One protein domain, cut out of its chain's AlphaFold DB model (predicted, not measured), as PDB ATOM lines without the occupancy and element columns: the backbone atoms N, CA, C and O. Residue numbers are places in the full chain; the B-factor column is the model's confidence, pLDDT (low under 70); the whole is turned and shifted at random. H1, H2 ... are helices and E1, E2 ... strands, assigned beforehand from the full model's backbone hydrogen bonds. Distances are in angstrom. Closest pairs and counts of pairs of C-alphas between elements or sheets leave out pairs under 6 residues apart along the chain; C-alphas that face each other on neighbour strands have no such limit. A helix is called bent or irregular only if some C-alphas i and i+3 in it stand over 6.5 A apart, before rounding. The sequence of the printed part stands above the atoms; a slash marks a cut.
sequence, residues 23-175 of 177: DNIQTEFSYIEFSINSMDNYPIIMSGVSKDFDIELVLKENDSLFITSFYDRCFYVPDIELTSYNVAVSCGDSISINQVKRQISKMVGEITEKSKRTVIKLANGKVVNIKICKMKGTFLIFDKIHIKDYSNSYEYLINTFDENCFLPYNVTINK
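Overview. This is residues 23 to 175 of the 177 residues of an uncharacterized protein of Pedobacter sp (UniProt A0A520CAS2). A strongly twisted sheet runs the length of the domain and folds over at one end, where its two long strands E1 and E5 bend and E6 comes back close to E3. The helical hairpin of H2 and H3 covers one face of the sheet at this folded end, while H1 packs on the opposite face, over the hairpin of E1 and E2; short H4 only grazes the sheet. The printed part has 153 residues, with four named helices and six named strands in the order E1, E2, H1, E3, H2, H3, E4, E5, H4, E6. The sheet is branched, with antiparallel neighbour pairs, and the class is mixed, helices and strands. The whole is compact, with a radius of gyration of the C-alphas of 15.1 A, and only just elongated, with spans of 48 by 32 by 26 A.

Arrangement. E1, residues 23 to 37, has E2, residues 44 to 50, on one side and E5, residues 127 to 143, on the other side. E1 and E2 form a hairpin, with N 32 and O 48 2.9 A apart, within hydrogen-bond range. E1 and E5 are antiparallel, at 157 degrees between their directions, with N 31 and O 133 2.8 A apart. E1 bends by 101 degrees at residue 26, and E5 by 114 degrees at residue 137. H1, residues 63 to 71, is on the sheet at a height of 9.2 A and runs along the strands, at 13 degrees to E1 on the local plane; the closest C-alphas of H1 and E1 are those of Asp 63 and Ile 36, 7.2 A apart. E3, residues 75 to 77, is an edge strand beside E2, with N 75 and O 49 2.8 A apart. H2, residues 80 to 90, and H3, residues 97 to 114, are on the face opposite to H1, at heights of 8.9 and 9.7 A over the sheet. They touch, H3 with residues 97 to 105 alone; the C-alphas of Tyr 85 and Val 100 are the closest, 6.2 A apart. This helical hairpin has a steep tilt of 36 degrees, only just past shallow, opposite ways. E4, residues 116 to 121, forms a hairpin with E5, where N 118 and O 130 are 2.9 A apart. E6, residues 164 to 174, lies on the same side of E5 as E4, but beside residues 134 to 143, with N 172 and O 136 2.8 A apart. E6 bends by 81 degrees at residue 170, and the closest C-alphas of E6 and E3 are those of Phe 166 and Val 77, 5.1 A apart. H4, residues 144 to 149, only grazes the sheet with residues 144 to 147. Every O i to N i+4 pair is within hydrogen-bond range in H1 and H3, against 5 of 7 in H2 and 0 of 2 in H4, where 2 of 3 O i to N i+3 pairs are.

Along the chain. E1 begins at C-alpha 23, (39.116, 21.622, 56.903), and is 34.2 A long. E2 measures 19.7 A, H1 12.3 A and E3 6.6 A. H2, 14.9 A, is irregular, with C-alphas 82 and 85 7.2 A apart. H3 measures 25.4 A from C-alpha 97 at (56.943, 22.511, 46.185). E4 measures 17.0 A and E5 30.8 A. H4, 10.0 A, is only just irregular, with C-alphas 145 and 148 6.8 A apart. E6, 24.4 A, ends at C-alpha 174, (43.424, 0.898, 45.736).

Size, cuts and confidence. The two C-alphas farthest apart are those of Ser 94 and Ala 123, 48.1 A. The printed part has no cut. The long links are E2 to H1, residues 51 to 62, and H4 to E6, residues 150 to 163. The mean pLDDT of the printed part is 85.6; residues 38 to 42, 92 to 94 and 146 to 161 are under 70.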
ATOM      1  N   ASP A  23      39.415  22.733  56.012       90.00
ATOM      2  CA  ASP A  23      39.116  21.622  56.903       90.00
ATOM      3  C   ASP A  23      39.746  20.341  56.327       90.00
ATOM      4  O   ASP A  23      40.166  20.286  55.168       90.00
ATOM      5  N   ASN A  24      39.859  19.292  57.138       91.06
ATOM      6  CA  ASN A  24      40.308  17.991  56.658       91.06
ATOM      7  C   ASN A  24      39.360  16.887  57.107       91.06
ATOM      8  O   ASN A  24      38.720  16.964  58.155       91.06
ATOM      9  N   ILE A  25      39.278  15.843  56.288       94.25
ATOM     10  CA  ILE A  25      38.554  14.625  56.623       94.25
ATOM     11  C   ILE A  25      39.408  13.411  56.289       94.25
ATOM     12  O   ILE A  25      40.005  13.322  55.215       94.25
ATOM     13  N   GLN A  26      39.449  12.457  57.215       95.56
ATOM     14  CA  GLN A  26      40.031  11.147  56.974       95.56
ATOM     15  C   GLN A  26      38.912  10.159  56.659       95.56
ATOM     16  O   GLN A  26      38.100   9.824  57.518       95.56
ATOM     17  N   THR A  27      38.846   9.709  55.412       96.62
ATOM     18  CA  THR A  27      37.767   8.836  54.941       96.62
ATOM     19  C   THR A  27      38.229   8.007  53.747       96.62
ATOM     20  O   THR A  27      39.361   8.121  53.271       96.62
ATOM     21  N   GLU A  28      37.344   7.137  53.280       96.75
ATOM     22  CA  GLU A  28      37.458   6.467  51.996       96.75
ATOM     23  C   GLU A  28      36.400   7.007  51.031       96.75
ATOM     24  O   GLU A  28      35.254   7.245  51.423       96.75
ATOM     25  N   PHE A  29      36.800   7.191  49.776       97.38
ATOM     26  CA  PHE A  29      35.930   7.545  48.665       97.38
ATOM     27  C   PHE A  29      36.274   6.708  47.430       97.38
ATOM     28  O   PHE A  29      37.413   6.285  47.229       97.38
ATOM     29  N   SER A  30      35.296   6.510  46.556       96.94
ATOM     30  CA  SER A  30      35.567   6.283  45.141       96.94
ATOM     31  C   SER A  30      35.971   7.619  44.519       96.94
ATOM     32  O   SER A  30      35.216   8.579  44.634       96.94
ATOM     33  N   TYR A  31      37.136   7.686  43.876       96.88
ATOM     34  CA  TYR A  31      37.519   8.801  43.009       96.88
ATOM     35  C   TYR A  31      37.111   8.474  41.580       96.88
ATOM     36  O   TYR A  31      37.431   7.391  41.083       96.88
ATOM     37  N   ILE A  32      36.412   9.408  40.944       96.94
ATOM     38  CA  ILE A  32      35.902   9.297  39.586       96.94
ATOM     39  C   ILE A  32      36.445  10.466  38.780       96.94
ATOM     40  O   ILE A  32      36.231  11.619  39.135       96.94
ATOM     41  N   GLU A  33      37.095  10.160  37.669       95.38
ATOM     42  CA  GLU A  33      37.461  11.126  36.638       95.38
ATOM     43  C   GLU A  33      36.740  10.731  35.358       95.38
ATOM     44  O   GLU A  33      36.752   9.555  34.977       95.38
ATOM     45  N   PHE A  34      36.123  11.694  34.681       94.75
ATOM     46  CA  PHE A  34      35.537  11.457  33.374       94.75
ATOM     47  C   PHE A  34      36.018  12.469  32.343       94.75
ATOM     48  O   PHE A  34      36.322  13.617  32.664       94.75
ATOM     49  N   SER A  35      36.047  12.032  31.084       93.62
ATOM     50  CA  SER A  35      36.224  12.912  29.939       93.62
ATOM     51  C   SER A  35      35.111  12.744  28.914       93.62
ATOM     52  O   SER A  35      34.769  11.618  28.543       93.62
ATOM     53  N   ILE A  36      34.553  13.860  28.440       92.00
ATOM     54  CA  ILE A  36      33.558  13.890  27.363       92.00
ATOM     55  C   ILE A  36      34.214  14.484  26.123       92.00
ATOM     56  O   ILE A  36      34.543  15.671  26.085       92.00
ATOM     57  N   ASN A  37      34.375  13.666  25.085       82.62
ATOM     58  CA  ASN A  37      34.866  14.147  23.799       82.62
ATOM     59  C   ASN A  37      33.717  14.853  23.065       82.62
ATOM     60  O   ASN A  37      32.761  14.205  22.631       82.62
ATOM     61  N   SER A  38      33.798  16.176  22.927       65.75
ATOM     62  CA  SER A  38      32.924  16.940  22.033       65.75
ATOM     63  C   SER A  38      33.576  17.046  20.652       65.75
ATOM     64  O   SER A  38      34.795  17.167  20.560       65.75
ATOM     65  N   MET A  39      32.784  17.004  19.574       56.25
ATOM     66  CA  MET A  39      33.316  17.193  18.214       56.25
ATOM     67  C   MET A  39      33.755  18.642  17.950       56.25
ATOM     68  O   MET A  39      34.577  18.865  17.068       56.25
ATOM     69  N   ASP A  40      33.252  19.601  18.735       59.03
ATOM     70  CA  ASP A  40      33.357  21.024  18.394       59.03
ATOM     71  C   ASP A  40      34.427  21.808  19.157       59.03
ATOM     72  O   ASP A  40      34.732  22.915  18.741       59.03
ATOM     73  N   ASN A  41      34.988  21.290  20.255       57.19
ATOM     74  CA  ASN A  41      36.094  21.892  21.012       57.19
ATOM     75  C   ASN A  41      36.540  20.930  22.121       57.19
ATOM     76  O   ASN A  41      35.776  20.052  22.512       57.19
ATOM     77  N   TYR A  42      37.786  21.114  22.566       68.62
ATOM     78  CA  TYR A  42      38.480  20.524  23.716       68.62
ATOM     79  C   TYR A  42      37.672  19.605  24.667       68.62
ATOM     80  O   TYR A  42      36.575  19.966  25.094       68.62
ATOM     81  N   PRO A  43      38.220  18.438  25.063       81.25
ATOM     82  CA  PRO A  43      37.501  17.489  25.908       81.25
ATOM     83  C   PRO A  43      37.132  18.120  27.252       81.25
ATOM     84  O   PRO A  43      37.979  18.729  27.895       81.25
ATOM     85  N   ILE A  44      35.891  17.926  27.699       87.00
ATOM     86  CA  ILE A  44      35.510  18.255  29.076       87.00
ATOM     87  C   ILE A  44      36.175  17.212  29.967       87.00
ATOM     88  O   ILE A  44      35.938  16.027  29.740       87.00
ATOM     89  N   ILE A  45      36.989  17.621  30.940       89.19
ATOM     90  CA  ILE A  45      37.639  16.718  31.902       89.19
ATOM     91  C   ILE A  45      37.260  17.182  33.294       89.19
ATOM     92  O   ILE A  45      37.488  18.334  33.647       89.19
ATOM     93  N   MET A  46      36.657  16.291  34.073       90.62
ATOM     94  CA  MET A  46      36.174  16.629  35.405       90.62
ATOM     95  C   MET A  46      36.364  15.459  36.353       90.62
ATOM     96  O   MET A  46      36.449  14.301  35.930       90.62
ATOM     97  N   SER A  47      36.404  15.761  37.647       93.50
ATOM     98  CA  SER A  47      36.556  14.738  38.667       93.50
ATOM     99  C   SER A  47      35.698  14.986  39.902       93.50
ATOM    100  O   SER A  47      35.177  16.083  40.139       93.50
ATOM    101  N   GLY A  48      35.491  13.917  40.660       94.56
ATOM    102  CA  GLY A  48      34.721  13.937  41.887       94.56
ATOM    103  C   GLY A  48      35.018  12.745  42.785       94.56
ATOM    104  O   GLY A  48      35.612  11.750  42.363       94.56
ATOM    105  N   VAL A  49      34.584  12.848  44.037       96.25
ATOM    106  CA  VAL A  49      34.632  11.765  45.022       96.25
ATOM    107  C   VAL A  49      33.246  11.456  45.562       96.25
ATOM    108  O   VAL A  49      32.426  12.348  45.759       96.25
ATOM    109  N   SER A  50      32.979  10.182  45.828       96.00
ATOM    110  CA  SER A  50      31.701   9.728  46.383       96.00
ATOM    111  C   SER A  50      31.894   8.494  47.262       96.00
ATOM    112  O   SER A  50      32.818   7.707  47.038       96.00
ATOM    113  N   LYS A  51      31.059   8.322  48.294       94.38
ATOM    114  CA  LYS A  51      31.123   7.134  49.169       94.38
ATOM    115  C   LYS A  51      30.569   5.897  48.460       94.38
ATOM    116  O   LYS A  51      31.098   4.801  48.634       94.38
ATOM    117  N   ASP A  52      29.558   6.096  47.627       90.00
ATOM    118  CA  ASP A  52      28.703   5.080  47.023       90.00
ATOM    119  C   ASP A  52      28.337   5.452  45.574       90.00
ATOM    120  O   ASP A  52      27.176   5.598  45.203       90.00
ATOM    121  N   PHE A  53      29.359   5.604  44.725       93.75
ATOM    122  CA  PHE A  53      29.147   5.886  43.304       93.75
ATOM    123  C   PHE A  53      28.607   4.668  42.541       93.75
ATOM    124  O   PHE A  53      29.286   3.642  42.452       93.75
ATOM    125  N   ASP A  54      27.447   4.838  41.909       93.44
ATOM    126  CA  ASP A  54      26.879   3.914  40.929       93.44
ATOM    127  C   ASP A  54      26.615   4.652  39.607       93.44
ATOM    128  O   ASP A  54      25.814   5.589  39.539       93.44
ATOM    129  N   ILE A  55      27.299   4.213  38.547       92.94
ATOM    130  CA  ILE A  55      27.198   4.797  37.206       92.94
ATOM    131  C   ILE A  55      25.822   4.578  36.571       92.94
ATOM    132  O   ILE A  55      25.418   5.343  35.691       92.94
ATOM    133  N   GLU A  56      25.078   3.559  37.004       94.12
ATOM    134  CA  GLU A  56      23.742   3.306  36.469       94.12
ATOM    135  C   GLU A  56      22.735   4.371  36.873       94.12
ATOM    136  O   GLU A  56      21.742   4.581  36.178       94.12
ATOM    137  N   LEU A  57      23.039   5.114  37.933       93.81
ATOM    138  CA  LEU A  57      22.193   6.174  38.444       93.81
ATOM    139  C   LEU A  57      22.527   7.568  37.876       93.81
ATOM    140  O   LEU A  57      21.929   8.560  38.303       93.81
ATOM    141  N   VAL A  58      23.480   7.650  36.942       95.50
ATOM    142  CA  VAL A  58      23.851   8.872  36.209       95.50
ATOM    143  C   VAL A  58      23.074   8.931  34.890       95.50
ATOM    144  O   VAL A  58      22.966   7.930  34.176       95.50
ATOM    145  N   LEU A  59      22.541  10.109  34.563       96.12
ATOM    146  CA  LEU A  59      21.775  10.393  33.348       96.12
ATOM    147  C   LEU A  59      22.680  10.325  32.104       96.12
ATOM    148  O   LEU A  59      23.791  10.854  32.103       96.12
ATOM    149  N   LYS A  60      22.233   9.639  31.043       96.62
ATOM    150  CA  LYS A  60      23.048   9.290  29.857       96.62
ATOM    151  C   LYS A  60      22.539   9.941  28.558       96.62
ATOM    152  O   LYS A  60      22.796   9.446  27.464       96.62
ATOM    153  N   GLU A  61      21.799  11.041  28.642       95.31
ATOM    154  CA  GLU A  61      21.131  11.689  27.507       95.31
ATOM    155  C   GLU A  61      22.074  12.622  26.731       95.31
ATOM    156  O   GLU A  61      22.247  12.486  25.517       95.31
ATOM    157  N   ASN A  62      22.695  13.575  27.428       92.69
ATOM    158  CA  ASN A  62      23.642  14.545  26.880       92.69
ATOM    159  C   ASN A  62      24.690  14.935  27.933       92.69
ATOM    160  O   ASN A  62      24.623  14.496  29.076       92.69
ATOM    161  N   ASP A  63      25.679  15.728  27.529       90.06
ATOM    162  CA  ASP A  63      26.787  16.173  28.376       90.06
ATOM    163  C   ASP A  63      26.321  16.969  29.595       90.06
ATOM    164  O   ASP A  63      26.741  16.666  30.705       90.06
ATOM    165  N   SER A  64      25.422  17.937  29.412       89.38
ATOM    166  CA  SER A  64      24.900  18.742  30.520       89.38
ATOM    167  C   SER A  64      24.174  17.885  31.564       89.38
ATOM    168  O   SER A  64      24.498  17.974  32.745       89.38
ATOM    169  N   LEU A  65      23.252  17.012  31.143       92.12
ATOM    170  CA  LEU A  65      22.507  16.135  32.057       92.12
ATOM    171  C   LEU A  65      23.409  15.092  32.727       92.12
ATOM    172  O   LEU A  65      23.233  14.794  33.911       92.12
ATOM    173  N   PHE A  66      24.403  14.578  32.001       94.06
ATOM    174  CA  PHE A  66      25.412  13.689  32.564       94.06
ATOM    175  C   PHE A  66      26.204  14.387  33.677       94.06
ATOM    176  O   PHE A  66      26.281  13.867  34.786       94.06
ATOM    177  N   ILE A  67      26.740  15.583  33.410       91.94
ATOM    178  CA  ILE A  67      27.535  16.351  34.378       91.94
ATOM    179  C   ILE A  67      26.694  16.699  35.611       91.94
ATOM    180  O   ILE A  67      27.142  16.481  36.733       91.94
ATOM    181  N   THR A  68      25.468  17.199  35.427       90.88
ATOM    182  CA  THR A  68      24.586  17.552  36.551       90.88
ATOM    183  C   THR A  68      24.272  16.335  37.420       90.88
ATOM    184  O   THR A  68      24.546  16.361  38.616       90.88
ATOM    185  N   SER A  69      23.795  15.236  36.830       92.94
ATOM    186  CA  SER A  69      23.446  14.030  37.598       92.94
ATOM    187  C   SER A  69      24.652  13.309  38.212       92.94
ATOM    188  O   SER A  69      24.512  12.625  39.225       92.94
ATOM    189  N   PHE A  70      25.846  13.468  37.632       94.31
ATOM    190  CA  PHE A  70      27.095  13.044  38.258       94.31
ATOM    191  C   PHE A  70      27.345  13.824  39.555       94.31
ATOM    192  O   PHE A  70      27.634  13.227  40.590       94.31
ATOM    193  N   TYR A  71      27.200  15.148  39.519       92.19
ATOM    194  CA  TYR A  71      27.449  16.007  40.676       92.19
ATOM    195  C   TYR A  71      26.317  16.041  41.708       92.19
ATOM    196  O   TYR A  71      26.557  16.436  42.845       92.19
ATOM    197  N   ASP A  72      25.136  15.517  41.383       91.38
ATOM    198  CA  ASP A  72      24.120  15.173  42.389       91.38
ATOM    199  C   ASP A  72      24.578  14.023  43.314       91.38
ATOM    200  O   ASP A  72      23.974  13.775  44.358       91.38
ATOM    201  N   ARG A  73      25.637  13.295  42.932       92.38
ATOM    202  CA  ARG A  73      26.120  12.071  43.602       92.38
ATOM    203  C   ARG A  73      27.567  12.146  44.074       92.38
ATOM    204  O   ARG A  73      28.027  11.263  44.803       92.38
ATOM    205  N   CYS A  74      28.292  13.160  43.623       93.69
ATOM    206  CA  CYS A  74      29.721  13.300  43.825       93.69
ATOM    207  C   CYS A  74      30.037  14.679  44.387       93.69
ATOM    208  O   CYS A  74      29.554  15.696  43.895       93.69
ATOM    209  N   PHE A  75      30.950  14.710  45.348       92.50
ATOM    210  CA  PHE A  75      31.628  15.937  45.715       92.50
ATOM    211  C   PHE A  75      32.649  16.288  44.647       92.50
ATOM    212  O   PHE A  75      33.318  15.414  44.092       92.50
ATOM    213  N   TYR A  76      32.773  17.575  44.363       91.06
ATOM    214  CA  TYR A  76      33.680  18.046  43.335       91.06
ATOM    215  C   TYR A  76      35.139  17.959  43.787       91.06
ATOM    216  O   TYR A  76      35.476  18.336  44.912       91.06
ATOM    217  N   VAL A  77      35.993  17.495  42.876       90.62
ATOM    218  CA  VAL A  77      37.445  17.467  43.032       90.62
ATOM    219  C   VAL A  77      38.045  18.313  41.907       90.62
ATOM    220  O   VAL A  77      37.777  18.016  40.738       90.62
ATOM    221  N   PRO A  78      38.826  19.358  42.228       86.81
ATOM    222  CA  PRO A  78      39.502  20.150  41.209       86.81
ATOM    223  C   PRO A  78      40.657  19.389  40.578       86.81
ATOM    224  O   PRO A  78      41.132  18.400  41.141       86.81
ATOM    225  N   ASP A  79      41.145  19.891  39.443       85.94
ATOM    226  CA  ASP A  79      42.369  19.403  38.811       85.94
ATOM    227  C   ASP A  79      43.499  19.235  39.841       85.94
ATOM    228  O   ASP A  79      44.049  20.203  40.381       85.94
ATOM    229  N   ILE A  80      43.830  17.976  40.132       87.25
ATOM    230  CA  ILE A  80      44.768  17.614  41.192       87.25
ATOM    231  C   ILE A  80      46.177  18.111  40.852       87.25
ATOM    232  O   ILE A  80      46.921  18.493  41.758       87.25
ATOM    233  N   GLU A  81      46.567  18.136  39.578       83.31
ATOM    234  CA  GLU A  81      47.914  18.541  39.178       83.31
ATOM    235  C   GLU A  81      48.124  20.048  39.323       83.31
ATOM    236  O   GLU A  81      49.171  20.481  39.816       83.31
ATOM    237  N   LEU A  82      47.120  20.841  38.950       78.81
ATOM    238  CA  LEU A  82      47.179  22.301  39.002       78.81
ATOM    239  C   LEU A  82      46.884  22.858  40.398       78.81
ATOM    240  O   LEU A  82      47.521  23.820  40.835       78.81
ATOM    241  N   THR A  83      45.946  22.248  41.119       78.25
ATOM    242  CA  THR A  83      45.376  22.833  42.343       78.25
ATOM    243  C   THR A  83      46.169  22.488  43.596       78.25
ATOM    244  O   THR A  83      46.286  23.302  44.516       78.25
ATOM    245  N   SER A  84      46.758  21.291  43.645       78.75
ATOM    246  CA  SER A  84      47.265  20.718  44.896       78.75
ATOM    247  C   SER A  84      48.354  21.540  45.582       78.75
ATOM    248  O   SER A  84      48.375  21.619  46.806       78.75
ATOM    249  N   TYR A  85      49.254  22.173  44.824       76.12
ATOM    250  CA  TYR A  85      50.300  23.005  45.422       76.12
ATOM    251  C   TYR A  85      49.741  24.279  46.055       76.12
ATOM    252  O   TYR A  85      50.046  24.574  47.210       76.12
ATOM    253  N   ASN A  86      48.916  25.019  45.313       77.19
ATOM    254  CA  ASN A  86      48.387  26.294  45.786       77.19
ATOM    255  C   ASN A  86      47.478  26.098  47.000       77.19
ATOM    256  O   ASN A  86      47.559  26.876  47.950       77.19
ATOM    257  N   VAL A  87      46.673  25.032  47.000       78.25
ATOM    258  CA  VAL A  87      45.832  24.682  48.146       78.25
ATOM    259  C   VAL A  87      46.685  24.246  49.333       78.25
ATOM    260  O   VAL A  87      46.505  24.811  50.401       78.25
ATOM    261  N   ALA A  88      47.667  23.352  49.169       75.44
ATOM    262  CA  ALA A  88      48.527  22.932  50.283       75.44
ATOM    263  C   ALA A  88      49.221  24.124  50.973       75.44
ATOM    264  O   ALA A  88      49.207  24.233  52.199       75.44
ATOM    265  N   VAL A  89      49.760  25.066  50.190       74.19
ATOM    266  CA  VAL A  89      50.366  26.295  50.728       74.19
ATOM    267  C   VAL A  89      49.323  27.177  51.423       74.19
ATOM    268  O   VAL A  89      49.576  27.686  52.514       74.19
ATOM    269  N   SER A  90      48.145  27.350  50.817       76.88
ATOM    270  CA  SER A  90      47.074  28.197  51.366       76.88
ATOM    271  C   SER A  90      46.457  27.623  52.643       76.88
ATOM    272  O   SER A  90      46.044  28.392  53.507       76.88
ATOM    273  N   CYS A  91      46.462  26.297  52.792       76.06
ATOM    274  CA  CYS A  91      46.023  25.581  53.987       76.06
ATOM    275  C   CYS A  91      47.059  25.593  55.129       76.06
ATOM    276  O   CYS A  91      46.809  25.015  56.184       76.06
ATOM    277  N   GLY A  92      48.211  26.254  54.950       64.31
ATOM    278  CA  GLY A  92      49.216  26.441  55.999       64.31
ATOM    279  C   GLY A  92      50.242  25.314  56.132       64.31
ATOM    280  O   GLY A  92      51.019  25.323  57.087       64.31
ATOM    281  N   ASP A  93      50.298  24.372  55.186       66.94
ATOM    282  CA  ASP A  93      51.302  23.314  55.224       66.94
ATOM    283  C   ASP A  93      52.676  23.836  54.792       66.94
ATOM    284  O   ASP A  93      52.882  24.317  53.676       66.94
ATOM    285  N   SER A  94      53.672  23.672  55.665       65.88
ATOM    286  CA  SER A  94      55.072  23.999  55.387       65.88
ATOM    287  C   SER A  94      55.761  22.908  54.550       65.88
ATOM    288  O   SER A  94      56.853  22.448  54.892       65.88
ATOM    289  N   ILE A  95      55.112  22.441  53.481       71.25
ATOM    290  CA  ILE A  95      55.679  21.459  52.550       71.25
ATOM    291  C   ILE A  95      56.378  22.175  51.391       71.25
ATOM    292  O   ILE A  95      55.895  23.158  50.836       71.25
ATOM    293  N   SER A  96      57.538  21.653  50.985       77.88
ATOM    294  CA  SER A  96      58.241  22.167  49.805       77.88
ATOM    295  C   SER A  96      57.514  21.821  48.498       77.88
ATOM    296  O   SER A  96      57.024  20.704  48.318       77.88
ATOM    297  N   ILE A  97      57.546  22.728  47.515       76.69
ATOM    298  CA  ILE A  97      56.943  22.511  46.185       76.69
ATOM    299  C   ILE A  97      57.378  21.191  45.528       76.69
ATOM    300  O   ILE A  97      56.576  20.510  44.893       76.69
ATOM    301  N   ASN A  98      58.638  20.788  45.714       80.50
ATOM    302  CA  ASN A  98      59.180  19.555  45.141       80.50
ATOM    303  C   ASN A  98      58.587  18.300  45.794       80.50
ATOM    304  O   ASN A  98      58.377  17.295  45.115       80.50
ATOM    305  N   GLN A  99      58.306  18.346  47.099       81.62
ATOM    306  CA  GLN A  99      57.640  17.249  47.799       81.62
ATOM    307  C   GLN A  99      56.188  17.111  47.338       81.62
ATOM    308  O   GLN A  99      55.797  15.994  47.000       81.62
ATOM    309  N   VAL A 100      55.448  18.225  47.242       80.88
ATOM    310  CA  VAL A 100      54.069  18.234  46.726       80.88
ATOM    311  C   VAL A 100      54.027  17.671  45.305       80.88
ATOM    312  O   VAL A 100      53.312  16.708  45.047       80.88
ATOM    313  N   LYS A 101      54.876  18.176  44.399       82.19
ATOM    314  CA  LYS A 101      54.963  17.676  43.015       82.19
ATOM    315  C   LYS A 101      55.217  16.173  42.953       82.19
ATOM    316  O   LYS A 101      54.527  15.465  42.231       82.19
ATOM    317  N   ARG A 102      56.169  15.662  43.741       86.00
ATOM    318  CA  ARG A 102      56.479  14.224  43.774       86.00
ATOM    319  C   ARG A 102      55.300  13.390  44.286       86.00
ATOM    320  O   ARG A 102      55.061  12.307  43.758       86.00
ATOM    321  N   GLN A 103      54.598  13.866  45.315       86.38
ATOM    322  CA  GLN A 103      53.409  13.193  45.847       86.38
ATOM    323  C   GLN A 103      52.284  13.157  44.811       86.38
ATOM    324  O   GLN A 103      51.733  12.086  44.572       86.38
ATOM    325  N   ILE A 104      52.017  14.278  44.135       87.50
ATOM    326  CA  ILE A 104      51.018  14.365  43.063       87.50
ATOM    327  C   ILE A 104      51.376  13.433  41.911       87.50
ATOM    328  O   ILE A 104      50.550  12.618  41.526       87.50
ATOM    329  N   SER A 105      52.606  13.483  41.390       89.06
ATOM    330  CA  SER A 105      53.004  12.616  40.271       89.06
ATOM    331  C   SER A 105      52.862  11.135  40.621       89.06
ATOM    332  O   SER A 105      52.411  10.344  39.794       89.06
ATOM    333  N   LYS A 106      53.201  10.753  41.860       91.75
ATOM    334  CA  LYS A 106      52.972   9.390  42.350       91.75
ATOM    335  C   LYS A 106      51.477   9.061  42.382       91.75
ATOM    336  O   LYS A 106      51.080   8.016  41.880       91.75
ATOM    337  N   MET A 107      50.662   9.949  42.948       92.19
ATOM    338  CA  MET A 107      49.214   9.783  43.051       92.19
ATOM    339  C   MET A 107      48.563   9.646  41.669       92.19
ATOM    340  O   MET A 107      47.869   8.668  41.433       92.19
ATOM    341  N   VAL A 108      48.845  10.545  40.725       91.62
ATOM    342  CA  VAL A 108      48.328  10.502  39.343       91.62
ATOM    343  C   VAL A 108      48.757   9.224  38.614       91.62
ATOM    344  O   VAL A 108      47.954   8.605  37.905       91.62
ATOM    345  N   GLY A 109      50.000   8.778  38.825       93.38
ATOM    346  CA  GLY A 109      50.478   7.490  38.322       93.38
ATOM    347  C   GLY A 109      49.659   6.317  38.867       93.38
ATOM    348  O   GLY A 109      49.171   5.488  38.100       93.38
ATOM    349  N   GLU A 110      49.426   6.291  40.180       95.25
ATOM    350  CA  GLU A 110      48.614   5.257  40.822       95.25
ATOM    351  C   GLU A 110      47.135   5.310  40.401       95.25
ATOM    352  O   GLU A 110      46.545   4.250  40.185       95.25
ATOM    353  N   ILE A 111      46.540   6.501  40.217       94.56
ATOM    354  CA  ILE A 111      45.191   6.659  39.636       94.56
ATOM    355  C   ILE A 111      45.173   5.970  38.273       94.56
ATOM    356  O   ILE A 111      44.297   5.155  37.992       94.56
ATOM    357  N   THR A 112      46.158   6.260  37.425       93.25
ATOM    358  CA  THR A 112      46.212   5.748  36.051       93.25
ATOM    359  C   THR A 112      46.334   4.226  35.991       93.25
ATOM    360  O   THR A 112      45.696   3.603  35.134       93.25
ATOM    361  N   GLU A 113      47.135   3.641  36.884       95.00
ATOM    362  CA  GLU A 113      47.415   2.203  36.947       95.00
ATOM    363  C   GLU A 113      46.286   1.402  37.612       95.00
ATOM    364  O   GLU A 113      45.935   0.313  37.155       95.00
ATOM    365  N   LYS A 114      45.720   1.921  38.705       96.19
ATOM    366  CA  LYS A 114      44.780   1.183  39.561       96.19
ATOM    367  C   LYS A 114      43.313   1.452  39.231       96.19
ATOM    368  O   LYS A 114      42.446   0.754  39.756       96.19
ATOM    369  N   SER A 115      43.018   2.430  38.373       96.50
ATOM    370  CA  SER A 115      41.637   2.720  37.988       96.50
ATOM    371  C   SER A 115      41.045   1.662  37.065       96.50
ATOM    372  O   SER A 115      41.616   1.315  36.028       96.50
ATOM    373  N   LYS A 116      39.820   1.242  37.382       95.81
ATOM    374  CA  LYS A 116      38.931   0.589  36.423       95.81
ATOM    375  C   LYS A 116      38.512   1.623  35.384       95.81
ATOM    376  O   LYS A 116      38.160   2.750  35.730       95.81
ATOM    377  N   ARG A 117      38.550   1.237  34.110       95.62
ATOM    378  CA  ARG A 117      38.131   2.090  32.994       95.62
ATOM    379  C   ARG A 117      36.798   1.611  32.454       95.62
ATOM    380  O   ARG A 117      36.565   0.411  32.329       95.62
ATOM    381  N   THR A 118      35.911   2.541  32.150       94.31
ATOM    382  CA  THR A 118      34.605   2.256  31.555       94.31
ATOM    383  C   THR A 118      34.292   3.324  30.525       94.31
ATOM    384  O   THR A 118      34.711   4.471  30.656       94.31
ATOM    385  N   VAL A 119      33.592   2.925  29.470       95.19
ATOM    386  CA  VAL A 119      33.173   3.815  28.395       95.19
ATOM    387  C   VAL A 119      31.662   3.742  28.311       95.19
ATOM    388  O   VAL A 119      31.104   2.648  28.240       95.19
ATOM    389  N   ILE A 120      31.011   4.897  28.308       94.75
ATOM    390  CA  ILE A 120      29.572   5.005  28.072       94.75
ATOM    391  C   ILE A 120      29.325   5.872  26.840       94.75
ATOM    392  O   ILE A 120      30.100   6.776  26.517       94.75
ATOM    393  N   LYS A 121      28.224   5.594  26.148       94.81
ATOM    394  CA  LYS A 121      27.754   6.398  25.025       94.81
ATOM    395  C   LYS A 121      26.492   7.135  25.447       94.81
ATOM    396  O   LYS A 121      25.551   6.503  25.922       94.81
ATOM    397  N   LEU A 122      26.490   8.449  25.268       95.00
ATOM    398  CA  LEU A 122      25.331   9.293  25.521       95.00
ATOM    399  C   LEU A 122      24.333   9.188  24.359       95.00
ATOM    400  O   LEU A 122      24.718   8.886  23.224       95.00
ATOM    401  N   ALA A 123      23.053   9.469  24.613       95.69
ATOM    402  CA  ALA A 123      22.005   9.420  23.591       95.69
ATOM    403  C   ALA A 123      22.260  10.406  22.436       95.69
ATOM    404  O   ALA A 123      21.950  10.104  21.285       95.69
ATOM    405  N   ASN A 124      22.908  11.542  22.715       92.00
ATOM    406  CA  ASN A 124      23.370  12.497  21.700       92.00
ATOM    407  C   ASN A 124      24.593  12.018  20.882       92.00
ATOM    408  O   ASN A 124      25.125  12.772  20.069       92.00
ATOM    409  N   GLY A 125      25.067  10.789  21.102       91.81
ATOM    410  CA  GLY A 125      26.168  10.171  20.367       91.81
ATOM    411  C   GLY A 125      27.566  10.443  20.926       91.81
ATOM    412  O   GLY A 125      28.504   9.774  20.487       91.81
ATOM    413  N   LYS A 126      27.721  11.357  21.896       91.06
ATOM    414  CA  LYS A 126      29.012  11.627  22.549       91.06
ATOM    415  C   LYS A 126      29.469  10.430  23.389       91.06
ATOM    416  O   LYS A 126      28.663   9.632  23.867       91.06
ATOM    417  N   VAL A 127      30.781  10.318  23.576       93.19
ATOM    418  CA  VAL A 127      31.412   9.245  24.356       93.19
ATOM    419  C   VAL A 127      31.993   9.831  25.634       93.19
ATOM    420  O   VAL A 127      32.727  10.819  25.574       93.19
ATOM    421  N   VAL A 128      31.689   9.192  26.764       95.12
ATOM    422  CA  VAL A 128      32.288   9.513  28.060       95.12
ATOM    423  C   VAL A 128      33.235   8.389  28.461       95.12
ATOM    424  O   VAL A 128      32.831   7.228  28.566       95.12
ATOM    425  N   ASN A 129      34.497   8.737  28.685       95.50
ATOM    426  CA  ASN A 129      35.493   7.831  29.245       95.50
ATOM    427  C   ASN A 129      35.558   8.073  30.743       95.50
ATOM    428  O   ASN A 129      35.706   9.213  31.161       95.50
ATOM    429  N   ILE A 130      35.476   7.016  31.541       95.69
ATOM    430  CA  ILE A 130      35.436   7.104  32.998       95.69
ATOM    431  C   ILE A 130      36.575   6.268  33.571       95.69
ATOM    432  O   ILE A 130      36.776   5.115  33.175       95.69
ATOM    433  N   LYS A 131      37.311   6.845  34.519       95.50
ATOM    434  CA  LYS A 131      38.287   6.169  35.371       95.50
ATOM    435  C   LYS A 131      37.767   6.202  36.801       95.50
ATOM    436  O   LYS A 131      37.395   7.266  37.286       95.50
ATOM    437  N   ILE A 132      37.754   5.051  37.467       96.31
ATOM    438  CA  ILE A 132      37.333   4.955  38.866       96.31
ATOM    439  C   ILE A 132      38.345   4.141  39.662       96.31
ATOM    440  O   ILE A 132      38.709   3.036  39.259       96.31
ATOM    441  N   CYS A 133      38.753   4.655  40.819       96.50
ATOM    442  CA  CYS A 133      39.555   3.931  41.806       96.50
ATOM    443  C   CYS A 133      39.051   4.204  43.228       96.50
ATOM    444  O   CYS A 133      38.237   5.102  43.448       96.50
ATOM    445  N   LYS A 134      39.532   3.431  44.206       97.00
ATOM    446  CA  LYS A 134      39.297   3.709  45.627       97.00
ATOM    447  C   LYS A 134      40.445   4.545  46.181       97.00
ATOM    448  O   LYS A 134      41.606   4.191  45.996       97.00
ATOM    449  N   MET A 135      40.119   5.623  46.884       96.44
ATOM    450  CA  MET A 135      41.066   6.474  47.596       96.44
ATOM    451  C   MET A 135      40.748   6.464  49.083       96.44
ATOM    452  O   MET A 135      39.629   6.770  49.487       96.44
ATOM    453  N   LYS A 136      41.750   6.154  49.904       96.62
ATOM    454  CA  LYS A 136      41.631   6.156  51.362       96.62
ATOM    455  C   LYS A 136      42.700   7.041  51.974       96.62
ATOM    456  O   LYS A 136      43.883   6.825  51.725       96.62
ATOM    457  N   GLY A 137      42.300   7.993  52.807       94.38
ATOM    458  CA  GLY A 137      43.234   8.866  53.506       94.38
ATOM    459  C   GLY A 137      42.652  10.242  53.776       94.38
ATOM    460  O   GLY A 137      41.458  10.366  54.045       94.38
ATOM    461  N   THR A 138      43.515  11.253  53.735       92.25
ATOM    462  CA  THR A 138      43.165  12.638  54.053       92.25
ATOM    463  C   THR A 138      42.760  13.408  52.804       92.25
ATOM    464  O   THR A 138      43.523  13.480  51.833       92.25
ATOM    465  N   PHE A 139      41.591  14.037  52.884       92.81
ATOM    466  CA  PHE A 139      41.083  15.000  51.916       92.81
ATOM    467  C   PHE A 139      41.021  16.377  52.569       92.81
ATOM    468  O   PHE A 139      40.575  16.496  53.713       92.81
ATOM    469  N   LEU A 140      41.473  17.398  51.845       90.75
ATOM    470  CA  LEU A 140      41.304  18.798  52.217       90.75
ATOM    471  C   LEU A 140      39.952  19.285  51.701       90.75
ATOM    472  O   LEU A 140      39.593  18.994  50.559       90.75
ATOM    473  N   ILE A 141      39.223  20.012  52.540       90.81
ATOM    474  CA  ILE A 141      37.909  20.578  52.242       90.81
ATOM    475  C   ILE A 141      38.026  22.097  52.284       90.81
ATOM    476  O   ILE A 141      38.515  22.644  53.271       90.81
ATOM    477  N   PHE A 142      37.598  22.768  51.220       86.50
ATOM    478  CA  PHE A 142      37.644  24.227  51.110       86.50
ATOM    479  C   PHE A 142      36.561  24.754  50.167       86.50
ATOM    480  O   PHE A 142      36.052  24.012  49.325       86.50
ATOM    481  N   ASP A 143      36.244  26.042  50.277       83.69
ATOM    482  CA  ASP A 143      35.168  26.660  49.503       83.69
ATOM    483  C   ASP A 143      35.486  26.749  47.999       83.69
ATOM    484  O   ASP A 143      36.549  27.218  47.576       83.69
ATOM    485  N   LYS A 144      34.497  26.396  47.169       76.69
ATOM    486  CA  LYS A 144      34.513  26.498  45.699       76.69
ATOM    487  C   LYS A 144      34.725  27.912  45.190       76.69
ATOM    488  O   LYS A 144      35.139  28.079  44.050       76.69
ATOM    489  N   ILE A 145      34.473  28.951  45.984       71.69
ATOM    490  CA  ILE A 145      34.726  30.329  45.542       71.69
ATOM    491  C   ILE A 145      36.198  30.555  45.164       71.69
ATOM    492  O   ILE A 145      36.485  31.342  44.263       71.69
ATOM    493  N   HIS A 146      37.112  29.794  45.771       67.12
ATOM    494  CA  HIS A 146      38.545  29.833  45.484       67.12
ATOM    495  C   HIS A 146      38.944  29.016  44.246       67.12
ATOM    496  O   HIS A 146      40.084  29.069  43.806       67.12
ATOM    497  N   ILE A 147      38.014  28.275  43.637       65.56
ATOM    498  CA  ILE A 147      38.292  27.382  42.507       65.56
ATOM    499  C   ILE A 147      38.674  28.121  41.232       65.56
ATOM    500  O   ILE A 147      39.381  27.570  40.400       65.56
ATOM    501  N   LYS A 148      38.203  29.362  41.053       63.25
ATOM    502  CA  LYS A 148      38.475  30.139  39.833       63.25
ATOM    503  C   LYS A 148      39.965  30.417  39.660       63.25
ATOM    504  O   LYS A 148      40.407  30.612  38.533       63.25
ATOM    505  N   ASP A 149      40.718  30.369  40.753       61.81
ATOM    506  CA  ASP A 149      42.168  30.525  40.754       61.81
ATOM    507  C   ASP A 149      42.898  29.221  40.369       61.81
ATOM    508  O   ASP A 149      44.100  29.247  40.097       61.81
ATOM    509  N   TYR A 150      42.189  28.082  40.333       60.59
ATOM    510  CA  TYR A 150      42.773  26.736  40.242       60.59
ATOM    511  C   TYR A 150      42.096  25.793  39.226       60.59
ATOM    512  O   TYR A 150      42.585  24.690  38.995       60.59
ATOM    513  N   SER A 151      40.999  26.219  38.600       59.28
ATOM    514  CA  SER A 151      40.268  25.471  37.574       59.28
ATOM    515  C   SER A 151      41.004  25.515  36.230       59.28
ATOM    516  O   SER A 151      41.554  26.549  35.836       59.28
ATOM    517  N   ASN A 152      41.026  24.392  35.510       59.44
ATOM    518  CA  ASN A 152      41.573  24.348  34.156       59.44
ATOM    519  C   ASN A 152      40.521  24.809  33.122       59.44
ATOM    520  O   ASN A 152      39.318  24.782  33.363       59.44
ATOM    521  N   SER A 153      40.959  25.198  31.921       54.00
ATOM    522  CA  SER A 153      40.061  25.639  30.835       54.00
ATOM    523  C   SER A 153      39.142  24.543  30.269       54.00
ATOM    524  O   SER A 153      38.394  24.805  29.330       54.00
ATOM    525  N   TYR A 154      39.235  23.317  30.789       59.62
ATOM    526  CA  TYR A 154      38.492  22.133  30.360       59.62
ATOM    527  C   TYR A 154      37.380  21.744  31.345       59.62
ATOM    528  O   TYR A 154      36.613  20.818  31.071       59.62
ATOM    529  N   GLU A 155      37.275  22.437  32.478       60.34
ATOM    530  CA  GLU A 155      36.228  22.210  33.461       60.34
ATOM    531  C   GLU A 155      34.967  23.001  33.106       60.34
ATOM    532  O   GLU A 155      34.984  24.205  32.843       60.34
ATOM    533  N   TYR A 156      33.832  22.307  33.115       65.31
ATOM    534  CA  TYR A 156      32.529  22.951  33.040       65.31
ATOM    535  C   TYR A 156      32.248  23.659  34.373       65.31
ATOM    536  O   TYR A 156      32.464  23.074  35.430       65.31
ATOM    537  N   LEU A 157      31.752  24.899  34.352       63.41
ATOM    538  CA  LEU A 157      31.313  25.593  35.569       63.41
ATOM    539  C   LEU A 157      30.122  24.845  36.179       63.41
ATOM    540  O   LEU A 157      29.032  24.838  35.608       63.41
ATOM    541  N   ILE A 158      30.322  24.217  37.338       62.91
ATOM    542  CA  ILE A 158      29.264  23.468  38.017       62.91
ATOM    543  C   ILE A 158      28.610  24.355  39.073       62.91
ATOM    544  O   ILE A 158      29.251  24.751  40.045       62.91
ATOM    545  N   ASN A 159      27.310  24.593  38.929       59.12
ATOM    546  CA  ASN A 159      26.474  25.122  40.003       59.12
ATOM    547  C   ASN A 159      25.888  23.943  40.794       59.12
ATOM    548  O   ASN A 159      24.748  23.546  40.565       59.12
ATOM    549  N   THR A 160      26.677  23.334  41.678       61.03
ATOM    550  CA  THR A 160      26.171  22.339  42.643       61.03
ATOM    551  C   THR A 160      25.642  23.011  43.904       61.03
ATOM    552  O   THR A 160      26.146  24.064  44.283       61.03
ATOM    553  N   PHE A 161      24.732  22.347  44.623       60.50
ATOM    554  CA  PHE A 161      24.312  22.773  45.966       60.50
ATOM    555  C   PHE A 161      25.436  22.734  47.007       60.50
ATOM    556  O   PHE A 161      25.428  23.543  47.929       60.50
ATOM    557  N   ASP A 162      26.381  21.797  46.889       74.88
ATOM    558  CA  ASP A 162      27.532  21.765  47.789       74.88
ATOM    559  C   ASP A 162      28.548  22.823  47.360       74.88
ATOM    560  O   ASP A 162      29.052  22.783  46.236       74.88
ATOM    561  N   GLU A 163      28.860  23.760  48.244       81.38
ATOM    562  CA  GLU A 163      29.832  24.824  47.998       81.38
ATOM    563  C   GLU A 163      31.275  24.382  48.285       81.38
ATOM    564  O   GLU A 163      32.197  25.154  48.048       81.38
ATOM    565  N   ASN A 164      31.502  23.138  48.719       87.00
ATOM    566  CA  ASN A 164      32.828  22.625  49.054       87.00
ATOM    567  C   ASN A 164      33.496  21.855  47.907       87.00
ATOM    568  O   ASN A 164      32.864  21.133  47.125       87.00
ATOM    569  N   CYS A 165      34.818  21.971  47.863       87.69
ATOM    570  CA  CYS A 165      35.742  21.135  47.111       87.69
ATOM    571  C   CYS A 165      36.353  20.079  48.024       87.69
ATOM    572  O   CYS A 165      36.599  20.339  49.198       87.69
ATOM    573  N   PHE A 166      36.685  18.925  47.456       91.44
ATOM    574  CA  PHE A 166      37.446  17.881  48.128       91.44
ATOM    575  C   PHE A 166      38.727  17.640  47.338       91.44
ATOM    576  O   PHE A 166      38.679  17.198  46.197       91.44
ATOM    577  N   LEU A 167      39.884  17.914  47.933       90.38
ATOM    578  CA  LEU A 167      41.178  17.672  47.302       90.38
ATOM    579  C   LEU A 167      41.888  16.497  47.988       90.38
ATOM    580  O   LEU A 167      42.161  16.571  49.190       90.38
ATOM    581  N   PRO A 168      42.226  15.421  47.257       91.56
ATOM    582  CA  PRO A 168      43.062  14.352  47.787       91.56
ATOM    583  C   PRO A 168      44.454  14.888  48.142       91.56
ATOM    584  O   PRO A 168      45.124  15.476  47.297       91.56
ATOM    585  N   TYR A 169      44.899  14.672  49.381       86.38
ATOM    586  CA  TYR A 169      46.185  15.197  49.849       86.38
ATOM    587  C   TYR A 169      47.156  14.097  50.271       86.38
ATOM    588  O   TYR A 169      48.239  13.954  49.708       86.38
ATOM    589  N   ASN A 170      46.746  13.263  51.226       87.44
ATOM    590  CA  ASN A 170      47.532  12.126  51.689       87.44
ATOM    591  C   ASN A 170      46.671  10.869  51.622       87.44
ATOM    592  O   ASN A 170      46.075  10.447  52.615       87.44
ATOM    593  N   VAL A 171      46.554  10.320  50.415       91.31
ATOM    594  CA  VAL A 171      45.690   9.178  50.115       91.31
ATOM    595  C   VAL A 171      46.492   7.994  49.594       91.31
ATOM    596  O   VAL A 171      47.506   8.137  48.915       91.31
ATOM    597  N   THR A 172      46.010   6.796  49.907       93.88
ATOM    598  CA  THR A 172      46.421   5.549  49.265       93.88
ATOM    599  C   THR A 172      45.394   5.186  48.207       93.88
ATOM    600  O   THR A 172      44.190   5.255  48.471       93.88
ATOM    601  N   ILE A 173      45.867   4.776  47.031       95.94
ATOM    602  CA  ILE A 173      45.001   4.356  45.932       95.94
ATOM    603  C   ILE A 173      44.936   2.838  45.881       95.94
ATOM    604  O   ILE A 173      45.965   2.159  45.838       95.94
ATOM    605  N   ASN A 174      43.720   2.317  45.833       93.12
ATOM    606  CA  ASN A 174      43.424   0.898  45.736       93.12
ATOM    607  C   ASN A 174      42.625   0.621  44.458       93.12
ATOM    608  O   ASN A 174      41.864   1.468  43.976       93.12
ATOM    609  N   LYS A 175      42.804  -0.584  43.905       90.38
ATOM    610  CA  LYS A 175      41.941  -1.079  42.827       90.38
ATOM    611  C   LYS A 175      40.522  -1.254  43.372       90.38
ATOM    612  O   LYS A 175      40.353  -1.563  44.548       90.38
TER     613      LYS A 175